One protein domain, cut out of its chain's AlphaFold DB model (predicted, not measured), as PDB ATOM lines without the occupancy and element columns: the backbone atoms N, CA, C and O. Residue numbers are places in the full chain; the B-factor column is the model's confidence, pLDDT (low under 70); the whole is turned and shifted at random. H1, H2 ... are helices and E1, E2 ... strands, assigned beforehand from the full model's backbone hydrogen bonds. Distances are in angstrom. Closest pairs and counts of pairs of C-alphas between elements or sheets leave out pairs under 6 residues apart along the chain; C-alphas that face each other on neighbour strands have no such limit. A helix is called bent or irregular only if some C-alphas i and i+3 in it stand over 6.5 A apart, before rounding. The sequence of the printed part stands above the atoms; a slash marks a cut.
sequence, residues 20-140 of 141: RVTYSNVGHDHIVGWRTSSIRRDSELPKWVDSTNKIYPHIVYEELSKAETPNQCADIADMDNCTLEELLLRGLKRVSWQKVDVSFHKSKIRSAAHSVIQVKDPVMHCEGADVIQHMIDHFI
ATOM      1  N   ARG A  20     227.323 185.441 123.480       94.38
ATOM      2  CA  ARG A  20     226.837 186.235 122.351       94.38
ATOM      3  C   ARG A  20     225.319 186.165 122.348       94.38
ATOM      4  O   ARG A  20     224.764 185.067 122.405       94.38
ATOM      5  N   VAL A  21     224.671 187.323 122.329       94.56
ATOM      6  CA  VAL A  21     223.213 187.435 122.393       94.56
ATOM      7  C   VAL A  21     222.746 188.426 121.337       94.56
ATOM      8  O   VAL A  21     223.334 189.500 121.218       94.56
ATOM      9  N   THR A  22     221.707 188.081 120.582       93.88
ATOM     10  CA  THR A  22     221.035 188.999 119.653       93.88
ATOM     11  C   THR A  22     219.601 189.235 120.081       93.88
ATOM     12  O   THR A  22     218.905 188.292 120.451       93.88
ATOM     13  N   TYR A  23     219.161 190.487 119.972       94.00
ATOM     14  CA  TYR A  23     217.764 190.871 120.129       94.00
ATOM     15  C   TYR A  23     217.215 191.277 118.765       94.00
ATOM     16  O   TYR A  23     217.735 192.205 118.142       94.00
ATOM     17  N   SER A  24     216.189 190.573 118.303       92.56
ATOM     18  CA  SER A  24     215.621 190.714 116.962       92.56
ATOM     19  C   SER A  24     214.163 191.130 117.027       92.56
ATOM     20  O   SER A  24     213.354 190.498 117.698       92.56
ATOM     21  N   ASN A  25     213.803 192.181 116.298       91.94
ATOM     22  CA  ASN A  25     212.414 192.606 116.218       91.94
ATOM     23  C   ASN A  25     211.623 191.729 115.237       91.94
ATOM     24  O   ASN A  25     212.030 191.555 114.090       91.94
ATOM     25  N   VAL A  26     210.458 191.246 115.663       89.06
ATOM     26  CA  VAL A  26     209.605 190.349 114.872       89.06
ATOM     27  C   VAL A  26     208.894 191.053 113.710       89.06
ATOM     28  O   VAL A  26     208.584 190.419 112.702       89.06
ATOM     29  N   GLY A  27     208.647 192.365 113.784       85.00
ATOM     30  CA  GLY A  27     207.992 193.056 112.671       85.00
ATOM     31  C   GLY A  27     207.649 194.522 112.895       85.00
ATOM     32  O   GLY A  27     207.953 195.106 113.928       85.00
ATOM     33  N   HIS A  28     206.990 195.113 111.898       80.25
ATOM     34  CA  HIS A  28     206.595 196.531 111.814       80.25
ATOM     35  C   HIS A  28     207.719 197.559 111.675       80.25
ATOM     36  O   HIS A  28     207.432 198.705 111.333       80.25
ATOM     37  N   ASP A  29     208.969 197.166 111.880       80.56
ATOM     38  CA  ASP A  29     210.123 198.021 111.639       80.56
ATOM     39  C   ASP A  29     210.539 197.970 110.163       80.56
ATOM     40  O   ASP A  29     210.506 196.917 109.529       80.56
ATOM     41  N   HIS A  30     210.909 199.125 109.617       72.00
ATOM     42  CA  HIS A  30     211.314 199.296 108.219       72.00
ATOM     43  C   HIS A  30     212.841 199.278 108.030       72.00
ATOM     44  O   HIS A  30     213.315 199.256 106.899       72.00
ATOM     45  N   ILE A  31     213.600 199.299 109.127       76.44
ATOM     46  CA  ILE A  31     215.064 199.319 109.176       76.44
ATOM     47  C   ILE A  31     215.606 197.942 109.571       76.44
ATOM     48  O   ILE A  31     216.537 197.449 108.937       76.44
ATOM     49  N   VAL A  32     215.031 197.303 110.597       71.38
ATOM     50  CA  VAL A  32     215.486 195.984 111.084       71.38
ATOM     51  C   VAL A  32     214.347 194.965 111.087       71.38
ATOM     52  O   VAL A  32     213.470 194.960 111.949       71.38
ATOM     53  N   GLY A  33     214.357 194.088 110.085       76.06
ATOM     54  CA  GLY A  33     213.398 192.994 109.966       76.06
ATOM     55  C   GLY A  33     213.799 191.773 110.791       76.06
ATOM     56  O   GLY A  33     214.966 191.592 111.152       76.06
ATOM     57  N   TRP A  34     212.834 190.887 111.041       86.00
ATOM     58  CA  TRP A  34     213.059 189.662 111.812       86.00
ATOM     59  C   TRP A  34     214.123 188.767 111.177       86.00
ATOM     60  O   TRP A  34     215.063 188.338 111.846       86.00
ATOM     61  N   ARG A  35     214.029 188.565 109.859       82.81
ATOM     62  CA  ARG A  35     214.998 187.798 109.069       82.81
ATOM     63  C   ARG A  35     216.426 188.333 109.237       82.81
ATOM     64  O   ARG A  35     217.342 187.573 109.527       82.81
ATOM     65  N   THR A  36     216.620 189.644 109.105       78.44
ATOM     66  CA  THR A  36     217.962 190.245 109.045       78.44
ATOM     67  C   THR A  36     218.614 190.440 110.411       78.44
ATOM     68  O   THR A  36     219.834 190.553 110.489       78.44
ATOM     69  N   SER A  37     217.831 190.457 111.494       85.56
ATOM     70  CA  SER A  37     218.333 190.699 112.853       85.56
ATOM     71  C   SER A  37     218.452 189.444 113.723       85.56
ATOM     72  O   SER A  37     219.055 189.512 114.792       85.56
ATOM     73  N   SER A  38     217.913 188.299 113.286       91.31
ATOM     74  CA  SER A  38     217.841 187.081 114.112       91.31
ATOM     75  C   SER A  38     218.922 186.032 113.837       91.31
ATOM     76  O   SER A  38     218.996 185.023 114.539       91.31
ATOM     77  N   ILE A  39     219.776 186.247 112.827       93.00
ATOM     78  CA  ILE A  39     220.759 185.251 112.363       93.00
ATOM     79  C   ILE A  39     220.037 183.929 112.029       93.00
ATOM     80  O   ILE A  39     220.347 182.853 112.557       93.00
ATOM     81  N   ARG A  40     218.995 184.032 111.199       92.12
ATOM     82  CA  ARG A  40     218.165 182.921 110.722       92.12
ATOM     83  C   ARG A  40     217.823 183.122 109.253       92.12
ATOM     84  O   ARG A  40     217.732 184.250 108.772       92.12
ATOM     85  N   ARG A  41     217.594 182.017 108.551       90.06
ATOM     86  CA  ARG A  41     216.891 182.016 107.261       90.06
ATOM     87  C   ARG A  41     215.395 182.204 107.492       90.06
ATOM     88  O   ARG A  41     214.895 181.866 108.560       90.06
ATOM     89  N   ASP A  42     214.656 182.599 106.459       87.69
ATOM     90  CA  ASP A  42     213.185 182.649 106.540       87.69
ATOM     91  C   ASP A  42     212.563 181.306 106.927       87.69
ATOM     92  O   ASP A  42     211.620 181.264 107.710       87.69
ATOM     93  N   SER A  43     213.119 180.198 106.430       89.31
ATOM     94  CA  SER A  43     212.662 178.846 106.770       89.31
ATOM     95  C   SER A  43     212.955 178.440 108.218       89.31
ATOM     96  O   SER A  43     212.428 177.434 108.682       89.31
ATOM     97  N   GLU A  44     213.812 179.187 108.915       90.81
ATOM     98  CA  GLU A  44     214.221 178.947 110.302       90.81
ATOM     99  C   GLU A  44     213.500 179.884 111.282       90.81
ATOM    100  O   GLU A  44     213.658 179.728 112.492       90.81
ATOM    101  N   LEU A  45     212.725 180.863 110.794       91.38
ATOM    102  CA  LEU A  45     211.988 181.774 111.665       91.38
ATOM    103  C   LEU A  45     210.912 181.002 112.446       91.38
ATOM    104  O   LEU A  45     210.138 180.240 111.854       91.38
ATOM    105  N   PRO A  46     210.833 181.187 113.774       89.56
ATOM    106  CA  PRO A  46     209.812 180.534 114.571       89.56
ATOM    107  C   PRO A  46     208.436 181.105 114.220       89.56
ATOM    108  O   PRO A  46     208.289 182.212 113.698       89.56
ATOM    109  N   LYS A  47     207.382 180.351 114.535       86.25
ATOM    110  CA  LYS A  47     206.024 180.882 114.410       86.25
ATOM    111  C   LYS A  47     205.828 181.962 115.462       86.25
ATOM    112  O   LYS A  47     206.080 181.725 116.640       86.25
ATOM    113  N   TRP A  48     205.363 183.127 115.030       81.94
ATOM    114  CA  TRP A  48     205.044 184.205 115.949       81.94
ATOM    115  C   TRP A  48     203.891 183.800 116.876       81.94
ATOM    116  O   TRP A  48     202.848 183.327 116.419       81.94
ATOM    117  N   VAL A  49     204.101 183.989 118.178       81.06
ATOM    118  CA  VAL A  49     203.110 183.787 119.237       81.06
ATOM    119  C   VAL A  49     203.169 185.002 120.158       81.06
ATOM    120  O   VAL A  49     204.240 185.568 120.383       81.06
ATOM    121  N   ASP A  50     202.016 185.419 120.675       79.81
ATOM    122  CA  ASP A  50     201.960 186.464 121.696       79.81
ATOM    123  C   ASP A  50     202.712 186.024 122.958       79.81
ATOM    124  O   ASP A  50     202.606 184.874 123.394       79.81
ATOM    125  N   SER A  51     203.443 186.957 123.574       80.62
ATOM    126  CA  SER A  51     204.124 186.673 124.834       80.62
ATOM    127  C   SER A  51     203.114 186.338 125.926       80.62
ATOM    128  O   SER A  51     202.131 187.053 126.139       80.62
ATOM    129  N   THR A  52     203.386 185.261 126.657       81.69
ATOM    130  CA  THR A  52     202.681 184.918 127.898       81.69
ATOM    131  C   THR A  52     203.422 185.429 129.136       81.69
ATOM    132  O   THR A  52     202.908 185.316 130.254       81.69
ATOM    133  N   ASN A  53     204.619 186.001 128.955       84.88
ATOM    134  CA  ASN A  53     205.463 186.473 130.039       84.88
ATOM    135  C   ASN A  53     204.927 187.803 130.585       84.88
ATOM    136  O   ASN A  53     204.826 188.798 129.873       84.88
ATOM    137  N   LYS A  54     204.579 187.822 131.875       88.19
ATOM    138  CA  LYS A  54     204.066 189.027 132.545       88.19
ATOM    139  C   LYS A  54     205.164 190.005 132.963       88.19
ATOM    140  O   LYS A  54     204.854 191.163 133.213       88.19
ATOM    141  N   ILE A  55     206.402 189.529 133.090       92.06
ATOM    142  CA  ILE A  55     207.557 190.332 133.505       92.06
ATOM    143  C   ILE A  55     208.144 191.044 132.282       92.06
ATOM    144  O   ILE A  55     208.389 192.245 132.339       92.06
ATOM    145  N   TYR A  56     208.289 190.316 131.170       94.50
ATOM    146  CA  TYR A  56     208.798 190.848 129.902       94.50
ATOM    147  C   TYR A  56     207.785 190.633 128.767       94.50
ATOM    148  O   TYR A  56     207.945 189.714 127.956       94.50
ATOM    149  N   PRO A  57     206.699 191.424 128.723       92.81
ATOM    150  CA  PRO A  57     205.613 191.237 127.762       92.81
ATOM    151  C   PRO A  57     206.033 191.388 126.295       92.81
ATOM    152  O   PRO A  57     205.320 190.897 125.416       92.81
ATOM    153  N   HIS A  58     207.157 192.046 126.001       93.69
ATOM    154  CA  HIS A  58     207.635 192.195 124.627       93.69
ATOM    155  C   HIS A  58     208.566 191.066 124.175       93.69
ATOM    156  O   HIS A  58     208.818 190.962 122.976       93.69
ATOM    157  N   ILE A  59     209.040 190.197 125.076       93.88
ATOM    158  CA  ILE A  59     209.843 189.017 124.720       93.88
ATOM    159  C   ILE A  59     208.902 187.906 124.259       93.88
ATOM    160  O   ILE A  59     208.075 187.430 125.038       93.88
ATOM    161  N   VAL A  60     209.003 187.499 122.993       93.56
ATOM    162  CA  VAL A  60     208.053 186.554 122.372       93.56
ATOM    163  C   VAL A  60     208.656 185.192 122.055       93.56
ATOM    164  O   VAL A  60     207.922 184.207 121.985       93.56
ATOM    165  N   TYR A  61     209.972 185.110 121.866       94.12
ATOM    166  CA  TYR A  61     210.652 183.843 121.621       94.12
ATOM    167  C   TYR A  61     212.116 183.914 122.043       94.12
ATOM    168  O   TYR A  61     212.773 184.934 121.852       94.12
ATOM    169  N   GLU A  62     212.633 182.817 122.588       93.88
ATOM    170  CA  GLU A  62     214.024 182.703 123.013       93.88
ATOM    171  C   GLU A  62     214.574 181.330 122.643       93.88
ATOM    172  O   GLU A  62     213.919 180.306 122.844       93.88
ATOM    173  N   GLU A  63     215.803 181.296 122.134       94.50
ATOM    174  CA  GLU A  63     216.508 180.041 121.894       94.50
ATOM    175  C   GLU A  63     218.018 180.157 122.102       94.50
ATOM    176  O   GLU A  63     218.627 181.221 121.953       94.50
ATOM    177  N   LEU A  64     218.635 179.011 122.389       93.81
ATOM    178  CA  LEU A  64     220.082 178.843 122.380       93.81
ATOM    179  C   LEU A  64     220.489 178.069 121.123       93.81
ATOM    180  O   LEU A  64     220.295 176.858 121.027       93.81
ATOM    181  N   SER A  65     221.105 178.766 120.177       92.38
ATOM    182  CA  SER A  65     221.662 178.181 118.963       92.38
ATOM    183  C   SER A  65     223.115 177.763 119.207       92.38
ATOM    184  O   SER A  65     223.948 178.551 119.672       92.38
ATOM    185  N   LYS A  66     223.424 176.493 118.930       92.25
ATOM    186  CA  LYS A  66     224.794 175.967 118.985       92.25
ATOM    187  C   LYS A  66     225.556 176.369 117.724       92.25
ATOM    188  O   LYS A  66     224.953 176.547 116.674       92.25
ATOM    189  N   ALA A  67     226.879 176.469 117.846       90.94
ATOM    190  CA  ALA A  67     227.755 176.689 116.703       90.94
ATOM    191  C   ALA A  67     227.561 175.579 115.659       90.94
ATOM    192  O   ALA A  67     227.639 174.391 115.987       90.94
ATOM    193  N   GLU A  68     227.319 175.970 114.414       88.50
ATOM    194  CA  GLU A  68     227.209 175.056 113.286       88.50
ATOM    195  C   GLU A  68     228.617 174.694 112.788       88.50
ATOM    196  O   GLU A  68     229.466 175.560 112.554       88.50
ATOM    197  N   THR A  69     228.897 173.395 112.649       75.38
ATOM    198  CA  THR A  69     230.159 172.934 112.055       75.38
ATOM    199  C   THR A  69     230.160 173.205 110.550       75.38
ATOM    200  O   THR A  69     229.109 173.026 109.934       75.38
ATOM    201  N   PRO A  70     231.314 173.489 109.918       64.25
ATOM    202  CA  PRO A  70     231.417 173.764 108.476       64.25
ATOM    203  C   PRO A  70     230.943 172.650 107.517       64.25
ATOM    204  O   PRO A  70     231.055 172.810 106.308       64.25
ATOM    205  N   ASN A  71     230.422 171.526 108.019       55.38
ATOM    206  CA  ASN A  71     230.152 170.309 107.251       55.38
ATOM    207  C   ASN A  71     228.673 170.079 106.895       55.38
ATOM    208  O   ASN A  71     228.269 168.936 106.693       55.38
ATOM    209  N   GLN A  72     227.851 171.123 106.787       49.28
ATOM    210  CA  GLN A  72     226.523 170.997 106.177       49.28
ATOM    211  C   GLN A  72     226.343 172.099 105.128       49.28
ATOM    212  O   GLN A  72     226.436 173.280 105.445       49.28
ATOM    213  N   CYS A  73     226.120 171.676 103.880       44.94
ATOM    214  CA  CYS A  73     226.079 172.459 102.636       44.94
ATOM    215  C   CYS A  73     227.431 172.890 102.048       44.94
ATOM    216  O   CYS A  73     227.720 174.076 101.900       44.94
ATOM    217  N   ALA A  74     228.209 171.911 101.590       45.53
ATOM    218  CA  ALA A  74     229.091 172.108 100.444       45.53
ATOM    219  C   ALA A  74     228.517 171.366  99.227       45.53
ATOM    220  O   ALA A  74     229.130 170.426  98.730       45.53
ATOM    221  N   ASP A  75     227.347 171.787  98.738       50.12
ATOM    222  CA  ASP A  75     227.085 171.621  97.310       50.12
ATOM    223  C   ASP A  75     227.846 172.745  96.609       50.12
ATOM    224  O   ASP A  75     227.446 173.908  96.606       50.12
ATOM    225  N   ILE A  76     229.006 172.385  96.060       50.38
ATOM    226  CA  ILE A  76     229.934 173.265  95.330       50.38
ATOM    227  C   ILE A  76     229.222 173.998  94.170       50.38
ATOM    228  O   ILE A  76     229.677 175.050  93.735       50.38
ATOM    229  N   ALA A  77     228.066 173.493  93.725       49.34
ATOM    230  CA  ALA A  77     227.223 174.098  92.700       49.34
ATOM    231  C   ALA A  77     226.508 175.400  93.128       49.34
ATOM    232  O   ALA A  77     226.099 176.165  92.261       49.34
ATOM    233  N   ASP A  78     226.353 175.670  94.432       51.12
ATOM    234  CA  ASP A  78     225.577 176.819  94.946       51.12
ATOM    235  C   ASP A  78     226.448 178.045  95.284       51.12
ATOM    236  O   ASP A  78     225.946 179.130  95.579       51.12
ATOM    237  N   MET A  79     227.779 177.907  95.236       52.28
ATOM    238  CA  MET A  79     228.693 179.004  95.580       52.28
ATOM    239  C   MET A  79     228.676 180.136  94.542       52.28
ATOM    240  O   MET A  79     228.814 181.296  94.922       52.28
ATOM    241  N   ASP A  80     228.407 179.821  93.272       54.72
ATOM    242  CA  ASP A  80     228.260 180.813  92.195       54.72
ATOM    243  C   ASP A  80     226.974 181.658  92.317       54.72
ATOM    244  O   ASP A  80     226.880 182.718  91.704       54.72
ATOM    245  N   ASN A  81     226.001 181.233  93.136       56.62
ATOM    246  CA  ASN A  81     224.725 181.930  93.356       56.62
ATOM    247  C   ASN A  81     224.523 182.397  94.812       56.62
ATOM    248  O   ASN A  81     223.455 182.902  95.171       56.62
ATOM    249  N   CYS A  82     225.537 182.239  95.668       65.06
ATOM    250  CA  CYS A  82     225.442 182.558  97.088       65.06
ATOM    251  C   CYS A  82     225.447 184.078  97.305       65.06
ATOM    252  O   CYS A  82     226.436 184.763  97.036       65.06
ATOM    253  N   THR A  83     224.344 184.626  97.817       84.69
ATOM    254  CA  THR A  83     224.256 186.058  98.129       84.69
ATOM    255  C   THR A  83     225.201 186.428  99.278       84.69
ATOM    256  O   THR A  83     225.534 185.611 100.135       84.69
ATOM    257  N   LEU A  84     225.620 187.695  99.350       85.06
ATOM    258  CA  LEU A  84     226.451 188.179 100.461       85.06
ATOM    259  C   LEU A  84     225.785 187.951 101.832       85.06
ATOM    260  O   LEU A  84     226.463 187.623 102.804       85.06
ATOM    261  N   GLU A  85     224.462 188.105 101.905       85.50
ATOM    262  CA  GLU A  85     223.669 187.830 103.109       85.50
ATOM    263  C   GLU A  85     223.839 186.378 103.569       85.50
ATOM    264  O   GLU A  85     224.053 186.121 104.751       85.50
ATOM    265  N   GLU A  86     223.803 185.437 102.629       86.50
ATOM    266  CA  GLU A  86     223.954 184.017 102.906       86.50
ATOM    267  C   GLU A  86     225.351 183.680 103.441       86.50
ATOM    268  O   GLU A  86     225.488 182.941 104.420       86.50
ATOM    269  N   LEU A  87     226.392 184.277 102.856       87.19
ATOM    270  CA  LEU A  87     227.762 184.129 103.346       87.19
ATOM    271  C   LEU A  87     227.910 184.682 104.772       87.19
ATOM    272  O   LEU A  87     228.525 184.038 105.624       87.19
ATOM    273  N   LEU A  88     227.305 185.840 105.062       89.62
ATOM    274  CA  LEU A  88     227.287 186.428 106.404       89.62
ATOM    275  C   LEU A  88     226.538 185.547 107.406       89.62
ATOM    276  O   LEU A  88     227.060 185.296 108.492       89.62
ATOM    277  N   LEU A  89     225.363 185.031 107.042       90.31
ATOM    278  CA  LEU A  89     224.591 184.117 107.885       90.31
ATOM    279  C   LEU A  89     225.390 182.850 108.213       90.31
ATOM    280  O   LEU A  89     225.496 182.491 109.386       90.31
ATOM    281  N   ARG A  90     226.004 182.209 107.207       89.06
ATOM    282  CA  ARG A  90     226.865 181.029 107.407       89.06
ATOM    283  C   ARG A  90     228.046 181.344 108.321       89.06
ATOM    284  O   ARG A  90     228.334 180.561 109.221       89.06
ATOM    285  N   GLY A  91     228.709 182.486 108.125       90.94
ATOM    286  CA  GLY A  91     229.821 182.926 108.972       90.94
ATOM    287  C   GLY A  91     229.404 183.111 110.430       90.94
ATOM    288  O   GLY A  91     230.004 182.520 111.327       90.94
ATOM    289  N   LEU A  92     228.328 183.865 110.672       92.31
ATOM    290  CA  LEU A  92     227.819 184.139 112.019       92.31
ATOM    291  C   LEU A  92     227.326 182.869 112.730       92.31
ATOM    292  O   LEU A  92     227.493 182.759 113.943       92.31
ATOM    293  N   LYS A  93     226.782 181.887 112.005       92.56
ATOM    294  CA  LYS A  93     226.336 180.596 112.562       92.56
ATOM    295  C   LYS A  93     227.476 179.684 113.039       92.56
ATOM    296  O   LYS A  93     227.220 178.753 113.800       92.56
ATOM    297  N   ARG A  94     228.740 179.969 112.692       91.81
ATOM    298  CA  ARG A  94     229.918 179.217 113.187       91.81
ATOM    299  C   ARG A  94     230.190 179.411 114.684       91.81
ATOM    300  O   ARG A  94     231.073 178.755 115.232       91.81
ATOM    301  N   VAL A  95     229.474 180.312 115.357       93.25
ATOM    302  CA  VAL A  95     229.553 180.518 116.809       93.25
ATOM    303  C   VAL A  95     228.181 180.361 117.455       93.25
ATOM    304  O   VAL A  95     227.151 180.488 116.800       93.25
ATOM    305  N   SER A  96     228.160 180.065 118.753       95.12
ATOM    306  CA  SER A  96     226.912 179.956 119.510       95.12
ATOM    307  C   SER A  96     226.277 181.322 119.766       95.12
ATOM    308  O   SER A  96     226.988 182.293 120.045       95.12
ATOM    309  N   TRP A  97     224.943 181.358 119.747       96.31
ATOM    310  CA  TRP A  97     224.128 182.549 119.989       96.31
ATOM    311  C   TRP A  97     222.963 182.242 120.925       96.31
ATOM    312  O   TRP A  97     222.288 181.225 120.774       96.31
ATOM    313  N   GLN A  98     222.684 183.151 121.852       95.88
ATOM    314  CA  GLN A  98     221.353 183.294 122.438       95.88
ATOM    315  C   GLN A  98     220.568 184.259 121.555       95.88
ATOM    316  O   GLN A  98     221.050 185.352 121.261       95.88
ATOM    317  N   LYS A  99     219.391 183.856 121.096       95.38
ATOM    318  CA  LYS A  99     218.572 184.667 120.198       95.38
ATOM    319  C   LYS A  99     217.265 184.971 120.900       95.38
ATOM    320  O   LYS A  99     216.555 184.045 121.282       95.38
ATOM    321  N   VAL A 100     216.982 186.254 121.065       94.69
ATOM    322  CA  VAL A 100     215.799 186.764 121.750       94.69
ATOM    323  C   VAL A 100     214.991 187.561 120.742       94.69
ATOM    324  O   VAL A 100     215.448 188.579 120.231       94.69
ATOM    325  N   ASP A 101     213.789 187.099 120.443       94.00
ATOM    326  CA  ASP A 101     212.874 187.816 119.576       94.00
ATOM    327  C   ASP A 101     211.929 188.678 120.404       94.00
ATOM    328  O   ASP A 101     211.351 188.239 121.405       94.00
ATOM    329  N   VAL A 102     211.761 189.914 119.951       93.25
ATOM    330  CA  VAL A 102     210.962 190.937 120.613       93.25
ATOM    331  C   VAL A 102     209.891 191.471 119.679       93.25
ATOM    332  O   VAL A 102     210.090 191.570 118.468       93.25
ATOM    333  N   SER A 103     208.729 191.814 120.223       92.06
ATOM    334  CA  SER A 103     207.608 192.309 119.429       92.06
ATOM    335  C   SER A 103     206.946 193.503 120.088       92.06
ATOM    336  O   SER A 103     206.388 193.392 121.172       92.06
ATOM    337  N   PHE A 104     206.904 194.618 119.359       90.88
ATOM    338  CA  PHE A 104     206.173 195.829 119.737       90.88
ATOM    339  C   PHE A 104     204.876 195.986 118.942       90.88
ATOM    340  O   PHE A 104     204.405 197.093 118.730       90.88
ATOM    341  N   HIS A 105     204.276 194.906 118.443       87.44
ATOM    342  CA  HIS A 105     203.115 195.013 117.549       87.44
ATOM    343  C   HIS A 105     201.910 195.758 118.174       87.44
ATOM    344  O   HIS A 105     201.181 196.452 117.456       87.44
ATOM    345  N   LYS A 106     201.736 195.677 119.507       85.38
ATOM    346  CA  LYS A 106     200.712 196.420 120.279       85.38
ATOM    347  C   LYS A 106     201.097 197.884 120.547       85.38
ATOM    348  O   LYS A 106     200.240 198.668 120.946       85.38
ATOM    349  N   SER A 107     202.350 198.258 120.290       86.06
ATOM    350  CA  SER A 107     202.884 199.603 120.491       86.06
ATOM    351  C   SER A 107     202.364 200.601 119.465       86.06
ATOM    352  O   SER A 107     202.194 200.291 118.279       86.06
ATOM    353  N   LYS A 108     202.211 201.857 119.896       84.00
ATOM    354  CA  LYS A 108     201.919 202.990 119.001       84.00
ATOM    355  C   LYS A 108     203.128 203.421 118.165       84.00
ATOM    356  O   LYS A 108     202.943 204.040 117.121       84.00
ATOM    357  N   ILE A 109     204.342 203.068 118.587       83.19
ATOM    358  CA  ILE A 109     205.621 203.463 117.968       83.19
ATOM    359  C   ILE A 109     206.364 202.272 117.347       83.19
ATOM    360  O   ILE A 109     207.571 202.312 117.123       83.19
ATOM    361  N   ARG A 110     205.627 201.209 117.010       82.94
ATOM    362  CA  ARG A 110     206.141 199.955 116.432       82.94
ATOM    363  C   ARG A 110     206.987 200.110 115.160       82.94
ATOM    364  O   ARG A 110     207.791 199.236 114.863       82.94
ATOM    365  N   SER A 111     206.822 201.204 114.414       83.81
ATOM    366  CA  SER A 111     207.635 201.514 113.228       83.81
ATOM    367  C   SER A 111     209.072 201.931 113.553       83.81
ATOM    368  O   SER A 111     209.910 201.960 112.652       83.81
ATOM    369  N   ALA A 112     209.349 202.233 114.822       85.38
ATOM    370  CA  ALA A 112     210.653 202.591 115.359       85.38
ATOM    371  C   ALA A 112     211.169 201.537 116.355       85.38
ATOM    372  O   ALA A 112     211.909 201.878 117.276       85.38
ATOM    373  N   ALA A 113     210.785 200.263 116.203       86.81
ATOM    374  CA  ALA A 113     211.155 199.194 117.130       86.81
ATOM    375  C   ALA A 113     212.673 199.108 117.383       86.81
ATOM    376  O   ALA A 113     213.085 198.903 118.519       86.81
ATOM    377  N   HIS A 114     213.517 199.368 116.380       87.38
ATOM    378  CA  HIS A 114     214.976 199.453 116.520       87.38
ATOM    379  C   HIS A 114     215.435 200.509 117.540       87.38
ATOM    380  O   HIS A 114     216.495 200.367 118.144       87.38
ATOM    381  N   SER A 115     214.651 201.573 117.732       90.50
ATOM    382  CA  SER A 115     214.879 202.598 118.754       90.50
ATOM    383  C   SER A 115     214.180 202.263 120.073       90.50
ATOM    384  O   SER A 115     214.720 202.584 121.132       90.50
ATOM    385  N   VAL A 116     213.032 201.572 120.018       91.56
ATOM    386  CA  VAL A 116     212.291 201.112 121.204       91.56
ATOM    387  C   VAL A 116     213.082 200.070 121.991       91.56
ATOM    388  O   VAL A 116     213.263 200.246 123.188       91.56
ATOM    389  N   ILE A 117     213.637 199.050 121.328       91.75
ATOM    390  CA  ILE A 117     214.464 197.993 121.954       91.75
ATOM    391  C   ILE A 117     215.607 198.576 122.780       91.75
ATOM    392  O   ILE A 117     215.959 198.045 123.827       91.75
ATOM    393  N   GLN A 118     216.204 199.656 122.280       91.19
ATOM    394  CA  GLN A 118     217.354 200.311 122.895       91.19
ATOM    395  C   GLN A 118     216.956 201.395 123.899       91.19
ATOM    396  O   GLN A 118     217.837 201.974 124.527       91.19
ATOM    397  N   VAL A 119     215.663 201.716 124.007       93.19
ATOM    398  CA  VAL A 119     215.137 202.821 124.821       93.19
ATOM    399  C   VAL A 119     215.932 204.111 124.561       93.19
ATOM    400  O   VAL A 119     216.406 204.781 125.474       93.19
ATOM    401  N   LYS A 120     216.115 204.472 123.278       92.00
ATOM    402  CA  LYS A 120     216.957 205.629 122.890       92.00
ATOM    403  C   LYS A 120     216.494 206.961 123.484       92.00
ATOM    404  O   LYS A 120     217.295 207.873 123.647       92.00
ATOM    405  N   ASP A 121     215.198 207.070 123.752       93.06
ATOM    406  CA  ASP A 121     214.574 208.214 124.414       93.06
ATOM    407  C   ASP A 121     213.722 207.652 125.559       93.06
ATOM    408  O   ASP A 121     212.768 206.925 125.279       93.06
ATOM    409  N   PRO A 122     214.044 207.934 126.831       90.62
ATOM    410  CA  PRO A 122     213.358 207.317 127.966       90.62
ATOM    411  C   PRO A 122     211.862 207.627 128.063       90.62
ATOM    412  O   PRO A 122     211.135 206.888 128.722       90.62
ATOM    413  N   VAL A 123     211.393 208.715 127.443       89.81
ATOM    414  CA  VAL A 123     209.989 209.136 127.497       89.81
ATOM    415  C   VAL A 123     209.216 208.512 126.343       89.81
ATOM    416  O   VAL A 123     208.194 207.867 126.562       89.81
ATOM    417  N   MET A 124     209.715 208.680 125.119       90.31
ATOM    418  CA  MET A 124     209.054 208.181 123.916       90.31
ATOM    419  C   MET A 124     209.176 206.665 123.792       90.31
ATOM    420  O   MET A 124     208.226 206.026 123.369       90.31
ATOM    421  N   HIS A 125     210.308 206.072 124.174       93.00
ATOM    422  CA  HIS A 125     210.604 204.648 123.988       93.00
ATOM    423  C   HIS A 125     210.452 203.820 125.275       93.00
ATOM    424  O   HIS A 125     211.027 202.736 125.381       93.00
ATOM    425  N   CYS A 126     209.677 204.303 126.253       92.75
ATOM    426  CA  CYS A 126     209.513 203.653 127.558       92.75
ATOM    427  C   CYS A 126     208.926 202.232 127.477       92.75
ATOM    428  O   CYS A 126     209.199 201.411 128.349       92.75
ATOM    429  N   GLU A 127     208.178 201.909 126.417       92.06
ATOM    430  CA  GLU A 127     207.643 200.561 126.193       92.06
ATOM    431  C   GLU A 127     208.742 199.502 126.011       92.06
ATOM    432  O   GLU A 127     208.476 198.334 126.247       92.06
ATOM    433  N   GLY A 128     209.974 199.880 125.649       93.38
ATOM    434  CA  GLY A 128     211.110 198.954 125.578       93.38
ATOM    435  C   GLY A 128     211.804 198.677 126.914       93.38
ATOM    436  O   GLY A 128     212.782 197.931 126.946       93.38
ATOM    437  N   ALA A 129     211.348 199.279 128.018       95.25
ATOM    438  CA  ALA A 129     212.006 199.157 129.317       95.25
ATOM    439  C   ALA A 129     212.067 197.710 129.831       95.25
ATOM    440  O   ALA A 129     213.058 197.327 130.449       95.25
ATOM    441  N   ASP A 130     211.057 196.887 129.543       95.00
ATOM    442  CA  ASP A 130     211.055 195.470 129.917       95.00
ATOM    443  C   ASP A 130     212.116 194.664 129.151       95.00
ATOM    444  O   ASP A 130     212.700 193.740 129.706       95.00
ATOM    445  N   VAL A 131     212.435 195.044 127.910       95.06
ATOM    446  CA  VAL A 131     213.522 194.428 127.136       95.06
ATOM    447  C   VAL A 131     214.888 194.767 127.740       95.06
ATOM    448  O   VAL A 131     215.748 193.892 127.842       95.06
ATOM    449  N   ILE A 132     215.085 196.007 128.200       95.25
ATOM    450  CA  ILE A 132     216.300 196.397 128.932       95.25
ATOM    451  C   ILE A 132     216.380 195.669 130.275       95.25
ATOM    452  O   ILE A 132     217.443 195.165 130.631       95.25
ATOM    453  N   GLN A 133     215.262 195.551 130.995       95.06
ATOM    454  CA  GLN A 133     215.207 194.785 132.239       95.06
ATOM    455  C   GLN A 133     215.561 193.312 131.994       95.06
ATOM    456  O   GLN A 133     216.391 192.756 132.707       95.06
ATOM    457  N   HIS A 134     215.039 192.714 130.918       95.81
ATOM    458  CA  HIS A 134     215.399 191.364 130.491       95.81
ATOM    459  C   HIS A 134     216.911 191.222 130.260       95.81
ATOM    460  O   HIS A 134     217.509 190.256 130.732       95.81
ATOM    461  N   MET A 135     217.545 192.182 129.574       94.69
ATOM    462  CA  MET A 135     219.002 192.197 129.395       94.69
ATOM    463  C   MET A 135     219.734 192.269 130.734       94.69
ATOM    464  O   MET A 135     220.648 191.481 130.954       94.69
ATOM    465  N   ILE A 136     219.337 193.183 131.625       93.75
ATOM    466  CA  ILE A 136     219.963 193.347 132.942       93.75
ATOM    467  C   ILE A 136     219.895 192.032 133.711       93.75
ATOM    468  O   ILE A 136     220.940 191.519 134.096       93.75
ATOM    469  N   ASP A 137     218.705 191.451 133.850       94.12
ATOM    470  CA  ASP A 137     218.479 190.260 134.671       94.12
ATOM    471  C   ASP A 137     219.184 189.017 134.119       94.12
ATOM    472  O   ASP A 137     219.617 188.153 134.882       94.12
ATOM    473  N   HIS A 138     219.361 188.937 132.798       91.06
ATOM    474  CA  HIS A 138     220.019 187.798 132.168       91.06
ATOM    475  C   HIS A 138     221.518 187.995 131.979       91.06
ATOM    476  O   HIS A 138     222.191 186.991 131.758       91.06
ATOM    477  N   PHE A 139     222.058 189.221 132.005       88.50
ATOM    478  CA  PHE A 139     223.477 189.510 131.720       88.50
ATOM    479  C   PHE A 139     224.329 189.759 132.964       88.50
ATOM    480  O   PHE A 139     225.528 190.004 132.821       88.50
ATOM    481  N   ILE A 140     223.750 189.665 134.162       75.50
ATOM    482  CA  ILE A 140     224.521 189.686 135.409       75.50
ATOM    483  C   ILE A 140     225.567 188.556 135.359       75.50
ATOM    484  O   ILE A 140     225.231 187.404 135.073       75.50
TER     485      ILE A 140
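AT A GLANCE: This is residues 20 to 140 of the 141 residues of an uncharacterized protein of Arundo donax (UniProt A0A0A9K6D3). Look first for a small three-stranded sheet, E1, E3 and E2 side by side, with H5 over one face at one end, H4 by E1 and H5, and H1 over E1. From the strands' other end a wide loop, residues 66 to 96, reaches away with H3 and, at its far end, H2, and makes much of the length. The printed part has 121 residues, under half of them in named elements, in the order E1 H1 E2 H2 H3 E3 H4 H5; the class is mixed, helices and strands, and the sheet, in order E1 E3 E2, is mixed too. It is only just compact, close to loose, with a radius of gyration of the C-alphas of 16.0 A, and elongated, spanning 52 by 31 by 24 A.

IN THESE COORDINATES: Find C-alpha 21 at (223.213, 187.435, 122.393), where E1, residues 21 to 25, begins. E3 is residues 97 to 102, 15.6 A long, and E2 is residues 59 to 65, 17.0 A. H1 is residues 34 to 37, H4 residues 110 to 116, and H5 residues 126 to 139, 20.3 A long, ending at C-alpha 139 at (223.477, 189.510, 131.720). Farther out, H3 is residues 84 to 93, 14.3 A, and H2 residues 76 to 81, with C-alpha 76 at (229.934, 173.265, 95.330). H4 and H5 are irregular, with C-alphas 111 and 114 8.3 A apart and 127 and 130 7.2 A apart; H2 is only just irregular, with C-alphas 77 and 80 6.8 A apart.

HOW THE PARTS SIT: Start at inner strand E3. E1 is parallel to it at 26 degrees, with N 22 and O 98 2.9 A apart, within hydrogen-bond range. E2 is antiparallel to it at 166 degrees, with N 65 and O 97 at 2.8 A. H4 and H5 are on one face of the sheet, two layers; the closest C-alphas of E2 and H5, Ile 59 and Val 131, are 7.0 A apart. H5, with residues 126 to 128 alone, only just touches H4, with 3 pairs of C-alphas within 8 A, closest Val 116 and Gly 128 at 5.0 A. H1 is on the sheet at a height of 7.3 A, only just over E1. H2 and H3 are not on the sheet and are apart from each other. Every O i to N i+4 pair is within hydrogen-bond range in H3, 8 of 10 in H5, 1 of 3 in H4 with 3 of 4 O i to N i+3 pairs, and 0 of 2 in H2 with 1 of 3; H1 is too short for an i+4 pair.

THE WHOLE: The two C-alphas farthest apart, Ala 77 and Val 123, are 52.3 A apart. The printed part has no cut. The link from H1 to E2, residues 38 to 58, is long. Confidence is low at residues 70 to 82, under 70.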